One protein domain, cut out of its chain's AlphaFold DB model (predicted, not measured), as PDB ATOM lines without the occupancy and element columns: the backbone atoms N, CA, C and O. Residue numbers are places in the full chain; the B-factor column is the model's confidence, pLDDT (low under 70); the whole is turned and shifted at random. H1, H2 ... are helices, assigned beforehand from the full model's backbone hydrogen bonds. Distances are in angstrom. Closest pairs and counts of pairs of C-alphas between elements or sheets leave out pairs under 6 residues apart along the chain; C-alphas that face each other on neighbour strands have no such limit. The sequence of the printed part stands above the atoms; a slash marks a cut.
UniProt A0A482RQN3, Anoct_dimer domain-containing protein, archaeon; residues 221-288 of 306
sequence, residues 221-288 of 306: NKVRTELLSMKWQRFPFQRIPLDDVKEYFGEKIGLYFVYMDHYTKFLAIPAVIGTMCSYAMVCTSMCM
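Overview. This is residues 221 to 288 of the 306 residues of the protein "Anoct_dimer domain-containing protein" of archaeon (UniProt A0A482RQN3). One long helix, H3, makes the length: its residues 262 to 288 stick out as an arm from a small head, where H2 packs on residues 252 to 258 and H1 on H2. The 68 printed residues include three named helices, in chain order H1, H2, H3, and no named strand: all helix. The whole is extended, with a radius of gyration of the C-alphas of 18.7 A, and spans 63 by 22 by 13 A.

Arrangement. Start at H3, residues 251 to 288, with a kink of 27 degrees near residue 269. Its residues 252 to 258 alone touch H2, residues 242 to 249, at a steep tilt of 49 degrees; the closest C-alphas, Lys 246 and Gly 254, are 4.2 A apart. H1, residues 222 to 232, forms a hairpin with H2; they only just touch, with 3 pairs of C-alphas within 8 A, the closest Leu 228 and Asp 244 at 6.9 A. H1 and H3 are apart. Every O i to N i+4 pair is within hydrogen-bond range in H1 and H2, 32 of 34 in H3.

Along the chain. Find C-alpha 251 at (19.410, 69.437, 54.845); H3 runs 54.9 A to C-alpha 288 at (-13.630, 105.758, 30.215).

Size, cuts and confidence. The printed part has no cut and no long link; residues 234 to 237 have pLDDT under 70.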
ATOM      1  N   ASN A 221      17.095  54.430  47.463       86.50
ATOM      2  CA  ASN A 221      16.057  53.526  47.936       86.50
ATOM      3  C   ASN A 221      14.738  53.784  47.193       86.50
ATOM      4  O   ASN A 221      14.054  54.791  47.421       86.50
ATOM      5  N   LYS A 222      14.379  52.876  46.280       85.81
ATOM      6  CA  LYS A 222      13.183  53.023  45.434       85.81
ATOM      7  C   LYS A 222      11.900  53.095  46.251       85.81
ATOM      8  O   LYS A 222      11.076  53.956  45.972       85.81
ATOM      9  N   VAL A 223      11.785  52.292  47.309       86.81
ATOM     10  CA  VAL A 223      10.598  52.265  48.177       86.81
ATOM     11  C   VAL A 223      10.365  53.637  48.811       86.81
ATOM     12  O   VAL A 223       9.279  54.201  48.697       86.81
ATOM     13  N   ARG A 224      11.402  54.236  49.409       85.12
ATOM     14  CA  ARG A 224      11.298  55.589  49.989       85.12
ATOM     15  C   ARG A 224      10.992  56.650  48.937       85.12
ATOM     16  O   ARG A 224      10.219  57.567  49.199       85.12
ATOM     17  N   THR A 225      11.583  56.516  47.753       88.56
ATOM     18  CA  THR A 225      11.374  57.453  46.639       88.56
ATOM     19  C   THR A 225       9.925  57.423  46.155       88.56
ATOM     20  O   THR A 225       9.320  58.473  45.953       88.56
ATOM     21  N   GLU A 226       9.349  56.230  46.008       89.06
ATOM     22  CA  GLU A 226       7.957  56.036  45.607       89.06
ATOM     23  C   GLU A 226       6.992  56.566  46.670       89.06
ATOM     24  O   GLU A 226       6.085  57.329  46.339       89.06
ATOM     25  N   LEU A 227       7.231  56.260  47.949       88.50
ATOM     26  CA  LEU A 227       6.436  56.788  49.063       88.50
ATOM     27  C   LEU A 227       6.467  58.321  49.110       88.50
ATOM     28  O   LEU A 227       5.422  58.962  49.244       88.50
ATOM     29  N   LEU A 228       7.652  58.919  48.955       89.44
ATOM     30  CA  LEU A 228       7.806  60.369  48.884       89.44
ATOM     31  C   LEU A 228       7.070  60.942  47.668       89.44
ATOM     32  O   LEU A 228       6.363  61.938  47.799       89.44
ATOM     33  N   SER A 229       7.181  60.297  46.506       88.12
ATOM     34  CA  SER A 229       6.483  60.707  45.286       88.12
ATOM     35  C   SER A 229       4.964  60.680  45.467       88.12
ATOM     36  O   SER A 229       4.288  61.637  45.096       88.12
ATOM     37  N   MET A 230       4.413  59.633  46.088       87.75
ATOM     38  CA  MET A 230       2.977  59.533  46.367       87.75
ATOM     39  C   MET A 230       2.498  60.625  47.331       87.75
ATOM     40  O   MET A 230       1.459  61.242  47.090       87.75
ATOM     41  N   LYS A 231       3.257  60.902  48.402       86.25
ATOM     42  CA  LYS A 231       2.960  62.003  49.334       86.25
ATOM     43  C   LYS A 231       3.032  63.366  48.641       86.25
ATOM     44  O   LYS A 231       2.198  64.228  48.895       86.25
ATOM     45  N   TRP A 232       4.003  63.551  47.748       84.81
ATOM     46  CA  TRP A 232       4.211  64.807  47.032       84.81
ATOM     47  C   TRP A 232       3.116  65.082  45.991       84.81
ATOM     48  O   TRP A 232       2.660  66.215  45.846       84.81
ATOM     49  N   GLN A 233       2.671  64.060  45.256       77.69
ATOM     50  CA  GLN A 233       1.739  64.202  44.130       77.69
ATOM     51  C   GLN A 233       0.282  64.490  44.531       77.69
ATOM     52  O   GLN A 233      -0.553  64.724  43.658       77.69
ATOM     53  N   ARG A 234      -0.057  64.515  45.825       66.50
ATOM     54  CA  ARG A 234      -1.437  64.649  46.326       66.50
ATOM     55  C   ARG A 234      -1.965  66.105  46.308       66.50
ATOM     56  O   ARG A 234      -2.595  66.585  47.251       66.50
ATOM     57  N   PHE A 235      -1.709  66.801  45.196       59.16
ATOM     58  CA  PHE A 235      -2.162  68.160  44.859       59.16
ATOM     59  C   PHE A 235      -3.705  68.269  44.825       59.16
ATOM     60  O   PHE A 235      -4.360  67.283  44.483       59.16
ATOM     61  N   PRO A 236      -4.309  69.445  45.146       56.62
ATOM     62  CA  PRO A 236      -3.724  70.788  45.026       56.62
ATOM     63  C   PRO A 236      -3.529  71.617  46.308       56.62
ATOM     64  O   PRO A 236      -3.009  72.725  46.222       56.62
ATOM     65  N   PHE A 237      -3.916  71.118  47.484       62.25
ATOM     66  CA  PHE A 237      -3.929  71.930  48.718       62.25
ATOM     67  C   PHE A 237      -3.099  71.359  49.873       62.25
ATOM     68  O   PHE A 237      -3.131  71.897  50.980       62.25
ATOM     69  N   GLN A 238      -2.356  70.274  49.650       70.75
ATOM     70  CA  GLN A 238      -1.465  69.729  50.672       70.75
ATOM     71  C   GLN A 238      -0.128  70.473  50.683       70.75
ATOM     72  O   GLN A 238       0.417  70.832  49.640       70.75
ATOM     73  N   ARG A 239       0.386  70.729  51.891       77.50
ATOM     74  CA  ARG A 239       1.723  71.297  52.083       77.50
ATOM     75  C   ARG A 239       2.762  70.290  51.595       77.50
ATOM     76  O   ARG A 239       2.600  69.091  51.804       77.50
ATOM     77  N   ILE A 240       3.831  70.791  50.980       84.69
ATOM     78  CA  ILE A 240       4.979  69.969  50.583       84.69
ATOM     79  C   ILE A 240       5.500  69.239  51.837       84.69
ATOM     80  O   ILE A 240       5.673  69.899  52.866       84.69
ATOM     81  N   PRO A 241       5.746  67.914  51.795       90.00
ATOM     82  CA  PRO A 241       6.231  67.150  52.945       90.00
ATOM     83  C   PRO A 241       7.721  67.437  53.213       90.00
ATOM     84  O   PRO A 241       8.588  66.608  52.961       90.00
ATOM     85  N   LEU A 242       8.034  68.644  53.691       90.19
ATOM     86  CA  LEU A 242       9.403  69.173  53.801       90.19
ATOM     87  C   LEU A 242      10.331  68.299  54.657       90.19
ATOM     88  O   LEU A 242      11.509  68.163  54.324       90.19
ATOM     89  N   ASP A 243       9.815  67.683  55.721       89.56
ATOM     90  CA  ASP A 243      10.611  66.805  56.580       89.56
ATOM     91  C   ASP A 243      11.007  65.501  55.888       89.56
ATOM     92  O   ASP A 243      12.174  65.118  55.964       89.56
ATOM     93  N   ASP A 244      10.100  64.878  55.127       90.50
ATOM     94  CA  ASP A 244      10.414  63.673  54.345       90.50
ATOM     95  C   ASP A 244      11.477  63.977  53.270       90.50
ATOM     96  O   ASP A 244      12.378  63.179  53.004       90.50
ATOM     97  N   VAL A 245      11.408  65.170  52.670       91.94
ATOM     98  CA  VAL A 245      12.372  65.653  51.666       91.94
ATOM     99  C   VAL A 245      13.741  65.888  52.282       91.94
ATOM    100  O   VAL A 245      14.752  65.481  51.710       91.94
ATOM    101  N   LYS A 246      13.779  66.538  53.448       92.38
ATOM    102  CA  LYS A 246      14.999  66.758  54.228       92.38
ATOM    103  C   LYS A 246      15.632  65.426  54.625       92.38
ATOM    104  O   LYS A 246      16.843  65.286  54.503       92.38
ATOM    105  N   GLU A 247      14.830  64.461  55.064       89.75
ATOM    106  CA  GLU A 247      15.329  63.157  55.497       89.75
ATOM    107  C   GLU A 247      15.904  62.339  54.335       89.75
ATOM    108  O   GLU A 247      16.909  61.658  54.499       89.75
ATOM    109  N   TYR A 248      15.312  62.438  53.144       91.62
ATOM    110  CA  TYR A 248      15.769  61.687  51.975       91.62
ATOM    111  C   TYR A 248      16.937  62.364  51.232       91.62
ATOM    112  O   TYR A 248      17.942  61.726  50.925       91.62
ATOM    113  N   PHE A 249      16.840  63.666  50.946       91.88
ATOM    114  CA  PHE A 249      17.838  64.397  50.150       91.88
ATOM    115  C   PHE A 249      18.897  65.129  50.988       91.88
ATOM    116  O   PHE A 249      19.907  65.598  50.456       91.88
ATOM    117  N   GLY A 250      18.672  65.257  52.291       93.00
ATOM    118  CA  GLY A 250      19.515  66.018  53.198       93.00
ATOM    119  C   GLY A 250      19.119  67.480  53.358       93.00
ATOM    120  O   GLY A 250      18.277  68.041  52.654       93.00
ATOM    121  N   GLU A 251      19.778  68.125  54.314       92.75
ATOM    122  CA  GLU A 251      19.410  69.437  54.845       92.75
ATOM    123  C   GLU A 251      19.583  70.542  53.810       92.75
ATOM    124  O   GLU A 251      18.786  71.471  53.764       92.75
ATOM    125  N   LYS A 252      20.593  70.439  52.938       94.56
ATOM    126  CA  LYS A 252      20.842  71.448  51.899       94.56
ATOM    127  C   LYS A 252      19.689  71.526  50.894       94.56
ATOM    128  O   LYS A 252      19.290  72.620  50.504       94.56
ATOM    129  N   ILE A 253      19.171  70.374  50.471       94.56
ATOM    130  CA  ILE A 253      18.047  70.295  49.532       94.56
ATOM    131  C   ILE A 253      16.735  70.581  50.270       94.56
ATOM    132  O   ILE A 253      15.901  71.323  49.755       94.56
ATOM    133  N   GLY A 254      16.582  70.089  51.502       94.06
ATOM    134  CA  GLY A 254      15.452  70.440  52.365       94.06
ATOM    135  C   GLY A 254      15.312  71.955  52.545       94.06
ATOM    136  O   GLY A 254      14.243  72.505  52.298       94.06
ATOM    137  N   LEU A 255      16.406  72.653  52.867       95.31
ATOM    138  CA  LEU A 255      16.422  74.110  53.031       95.31
ATOM    139  C   LEU A 255      16.036  74.847  51.745       95.31
ATOM    140  O   LEU A 255      15.325  75.848  51.806       95.31
ATOM    141  N   TYR A 256      16.464  74.345  50.583       95.38
ATOM    142  CA  TYR A 256      16.039  74.892  49.297       95.38
ATOM    143  C   TYR A 256      14.512  74.833  49.142       95.38
ATOM    144  O   TYR A 256      13.894  75.841  48.806       95.38
ATOM    145  N   PHE A 257      13.882  73.695  49.445       93.38
ATOM    146  CA  PHE A 257      12.425  73.573  49.346       93.38
ATOM    147  C   PHE A 257      11.675  74.380  50.410       93.38
ATOM    148  O   PHE A 257      10.650  74.979  50.087       93.38
ATOM    149  N   VAL A 258      12.200  74.473  51.636       93.81
ATOM    150  CA  VAL A 258      11.661  75.363  52.683       93.81
ATOM    151  C   VAL A 258      11.664  76.814  52.196       93.81
ATOM    152  O   VAL A 258      10.659  77.515  52.304       93.81
ATOM    153  N   TYR A 259      12.779  77.256  51.611       94.31
ATOM    154  CA  TYR A 259      12.896  78.594  51.045       94.31
ATOM    155  C   TYR A 259      11.901  78.820  49.899       94.31
ATOM    156  O   TYR A 259      11.240  79.855  49.861       94.31
ATOM    157  N   MET A 260      11.744  77.851  48.993       92.25
ATOM    158  CA  MET A 260      10.792  77.939  47.881       92.25
ATOM    159  C   MET A 260       9.333  78.016  48.353       92.25
ATOM    160  O   MET A 260       8.565  78.826  47.827       92.25
ATOM    161  N   ASP A 261       8.945  77.218  49.351       90.31
ATOM    162  CA  ASP A 261       7.607  77.261  49.956       90.31
ATOM    163  C   ASP A 261       7.337  78.628  50.607       90.31
ATOM    164  O   ASP A 261       6.312  79.264  50.345       90.31
ATOM    165  N   HIS A 262       8.300  79.136  51.379       91.81
ATOM    166  CA  HIS A 262       8.226  80.468  51.976       91.81
ATOM    167  C   HIS A 262       8.113  81.566  50.908       91.81
ATOM    168  O   HIS A 262       7.225  82.416  50.972       91.81
ATOM    169  N   TYR A 263       8.968  81.533  49.885       94.19
ATOM    170  CA  TYR A 263       8.976  82.521  48.810       94.19
ATOM    171  C   TYR A 263       7.659  82.533  48.021       94.19
ATOM    172  O   TYR A 263       7.113  83.599  47.741       94.19
ATOM    173  N   THR A 264       7.090  81.360  47.739       91.38
ATOM    174  CA  THR A 264       5.802  81.236  47.035       91.38
ATOM    175  C   THR A 264       4.659  81.856  47.844       91.38
ATOM    176  O   THR A 264       3.834  82.584  47.292       91.38
ATOM    177  N   LYS A 265       4.636  81.644  49.167       90.38
ATOM    178  CA  LYS A 265       3.659  82.284  50.066       90.38
ATOM    179  C   LYS A 265       3.818  83.803  50.097       90.38
ATOM    180  O   LYS A 265       2.822  84.519  50.054       90.38
ATOM    181  N   PHE A 266       5.054  84.298  50.111       94.50
ATOM    182  CA  PHE A 266       5.330  85.735  50.046       94.50
ATOM    183  C   PHE A 266       4.904  86.361  48.717       94.50
ATOM    184  O   PHE A 266       4.433  87.492  48.722       94.50
ATOM    185  N   LEU A 267       5.013  85.636  47.598       94.56
ATOM    186  CA  LEU A 267       4.538  86.088  46.286       94.56
ATOM    187  C   LEU A 267       3.011  86.079  46.148       94.56
ATOM    188  O   LEU A 267       2.476  86.821  45.323       94.56
ATOM    189  N   ALA A 268       2.291  85.301  46.959       92.88
ATOM    190  CA  ALA A 268       0.832  85.270  46.911       92.88
ATOM    191  C   ALA A 268       0.215  86.647  47.229       92.88
ATOM    192  O   ALA A 268      -0.724  87.070  46.561       92.88
ATOM    193  N   ILE A 269       0.782  87.390  48.188       93.81
ATOM    194  CA  ILE A 269       0.309  88.729  48.578       93.81
ATOM    195  C   ILE A 269       0.398  89.742  47.414       93.81
ATOM    196  O   ILE A 269      -0.637  90.293  47.031       93.81
ATOM    197  N   PRO A 270       1.575  90.002  46.804       96.31
ATOM    198  CA  PRO A 270       1.678  90.913  45.670       96.31
ATOM    199  C   PRO A 270       0.936  90.394  44.435       96.31
ATOM    200  O   PRO A 270       0.454  91.212  43.659       96.31
ATOM    201  N   ALA A 271       0.778  89.077  44.256       96.88
ATOM    202  CA  ALA A 271      -0.048  88.535  43.178       96.88
ATOM    203  C   ALA A 271      -1.533  88.908  43.348       96.88
ATOM    204  O   ALA A 271      -2.172  89.340  42.386       96.88
ATOM    205  N   VAL A 272      -2.080  88.819  44.565       96.38
ATOM    206  CA  VAL A 272      -3.461  89.247  44.852       96.38
ATOM    207  C   VAL A 272      -3.609  90.758  44.659       96.38
ATOM    208  O   VAL A 272      -4.511  91.204  43.957       96.38
ATOM    209  N   ILE A 273      -2.695  91.565  45.203       96.94
ATOM    210  CA  ILE A 273      -2.754  93.029  45.050       96.94
ATOM    211  C   ILE A 273      -2.618  93.427  43.573       96.94
ATOM    212  O   ILE A 273      -3.401  94.231  43.066       96.94
ATOM    213  N   GLY A 274      -1.659  92.838  42.858       97.06
ATOM    214  CA  GLY A 274      -1.408  93.113  41.446       97.06
ATOM    215  C   GLY A 274      -2.584  92.731  40.550       97.06
ATOM    216  O   GLY A 274      -2.932  93.495  39.649       97.06
ATOM    217  N   THR A 275      -3.242  91.601  40.816       96.62
ATOM    218  CA  THR A 275      -4.446  91.193  40.071       96.62
ATOM    219  C   THR A 275      -5.633  92.111  40.354       96.62
ATOM    220  O   THR A 275      -6.307  92.516  39.407       96.62
ATOM    221  N   MET A 276      -5.844  92.530  41.607       96.56
ATOM    222  CA  MET A 276      -6.884  93.508  41.961       96.56
ATOM    223  C   MET A 276      -6.653  94.868  41.290       96.56
ATOM    224  O   MET A 276      -7.572  95.418  40.678       96.56
ATOM    225  N   CYS A 277      -5.423  95.390  41.330       95.69
ATOM    226  CA  CYS A 277      -5.067  96.641  40.656       95.69
ATOM    227  C   CYS A 277      -5.248  96.538  39.137       95.69
ATOM    228  O   CYS A 277      -5.844  97.427  38.528       95.69
ATOM    229  N   SER A 278      -4.790  95.441  38.528       94.62
ATOM    230  CA  SER A 278      -4.929  95.208  37.084       94.62
ATOM    231  C   SER A 278      -6.399  95.162  36.666       94.62
ATOM    232  O   SER A 278      -6.783  95.790  35.681       94.62
ATOM    233  N   TYR A 279      -7.244  94.480  37.443       96.00
ATOM    234  CA  TYR A 279      -8.682  94.424  37.194       96.00
ATOM    235  C   TYR A 279      -9.344  95.807  37.306       96.00
ATOM    236  O   TYR A 279     -10.103  96.200  36.418       96.00
ATOM    237  N   ALA A 280      -9.012  96.589  38.341       93.56
ATOM    238  CA  ALA A 280      -9.525  97.949  38.511       93.56
ATOM    239  C   ALA A 280      -9.100  98.888  37.366       93.56
ATOM    240  O   ALA A 280      -9.913  99.672  36.864       93.56
ATOM    241  N   MET A 281      -7.849  98.787  36.906       93.31
ATOM    242  CA  MET A 281      -7.349  99.541  35.751       93.31
ATOM    243  C   MET A 281      -8.096  99.185  34.460       93.31
ATOM    244  O   MET A 281      -8.484 100.074  33.705       93.31
ATOM    245  N   VAL A 282      -8.354  97.898  34.209       92.69
ATOM    246  CA  VAL A 282      -9.112  97.467  33.024       92.69
ATOM    247  C   VAL A 282     -10.561  97.953  33.100       92.69
ATOM    248  O   VAL A 282     -11.073  98.503  32.125       92.69
ATOM    249  N   CYS A 283     -11.211  97.826  34.260       89.38
ATOM    250  CA  CYS A 283     -12.588  98.281  34.466       89.38
ATOM    251  C   CYS A 283     -12.736  99.799  34.244       89.38
ATOM    252  O   CYS A 283     -13.615 100.245  33.501       89.38
ATOM    253  N   THR A 284     -11.834 100.600  34.819       86.31
ATOM    254  CA  THR A 284     -11.831 102.063  34.648       86.31
ATOM    255  C   THR A 284     -11.523 102.477  33.210       86.31
ATOM    256  O   THR A 284     -12.205 103.350  32.675       86.31
ATOM    257  N   SER A 285     -10.565 101.823  32.545       85.19
ATOM    258  CA  SER A 285     -10.249 102.081  31.136       85.19
ATOM    259  C   SER A 285     -11.425 101.756  30.212       85.19
ATOM    260  O   SER A 285     -11.735 102.546  29.324       85.19
ATOM    261  N   MET A 286     -12.112 100.629  30.422       81.00
ATOM    262  CA  MET A 286     -13.308 100.269  29.649       81.00
ATOM    263  C   MET A 286     -14.453 101.259  29.881       81.00
ATOM    264  O   MET A 286     -15.097 101.686  28.922       81.00
ATOM    265  N   CYS A 287     -14.666 101.697  31.124       76.25
ATOM    266  CA  CYS A 287     -15.665 102.713  31.453       76.25
ATOM    267  C   CYS A 287     -15.352 104.068  30.790       76.25
ATOM    268  O   CYS A 287     -16.226 104.676  30.172       76.25
ATOM    269  N   MET A 288     -14.095 104.520  30.854       76.12
ATOM    270  CA  MET A 288     -13.630 105.758  30.215       76.12
ATOM    271  C   MET A 288     -13.746 105.694  28.692       76.12
ATOM    272  O   MET A 288     -14.210 106.656  28.081       76.12
TER     273      MET A 288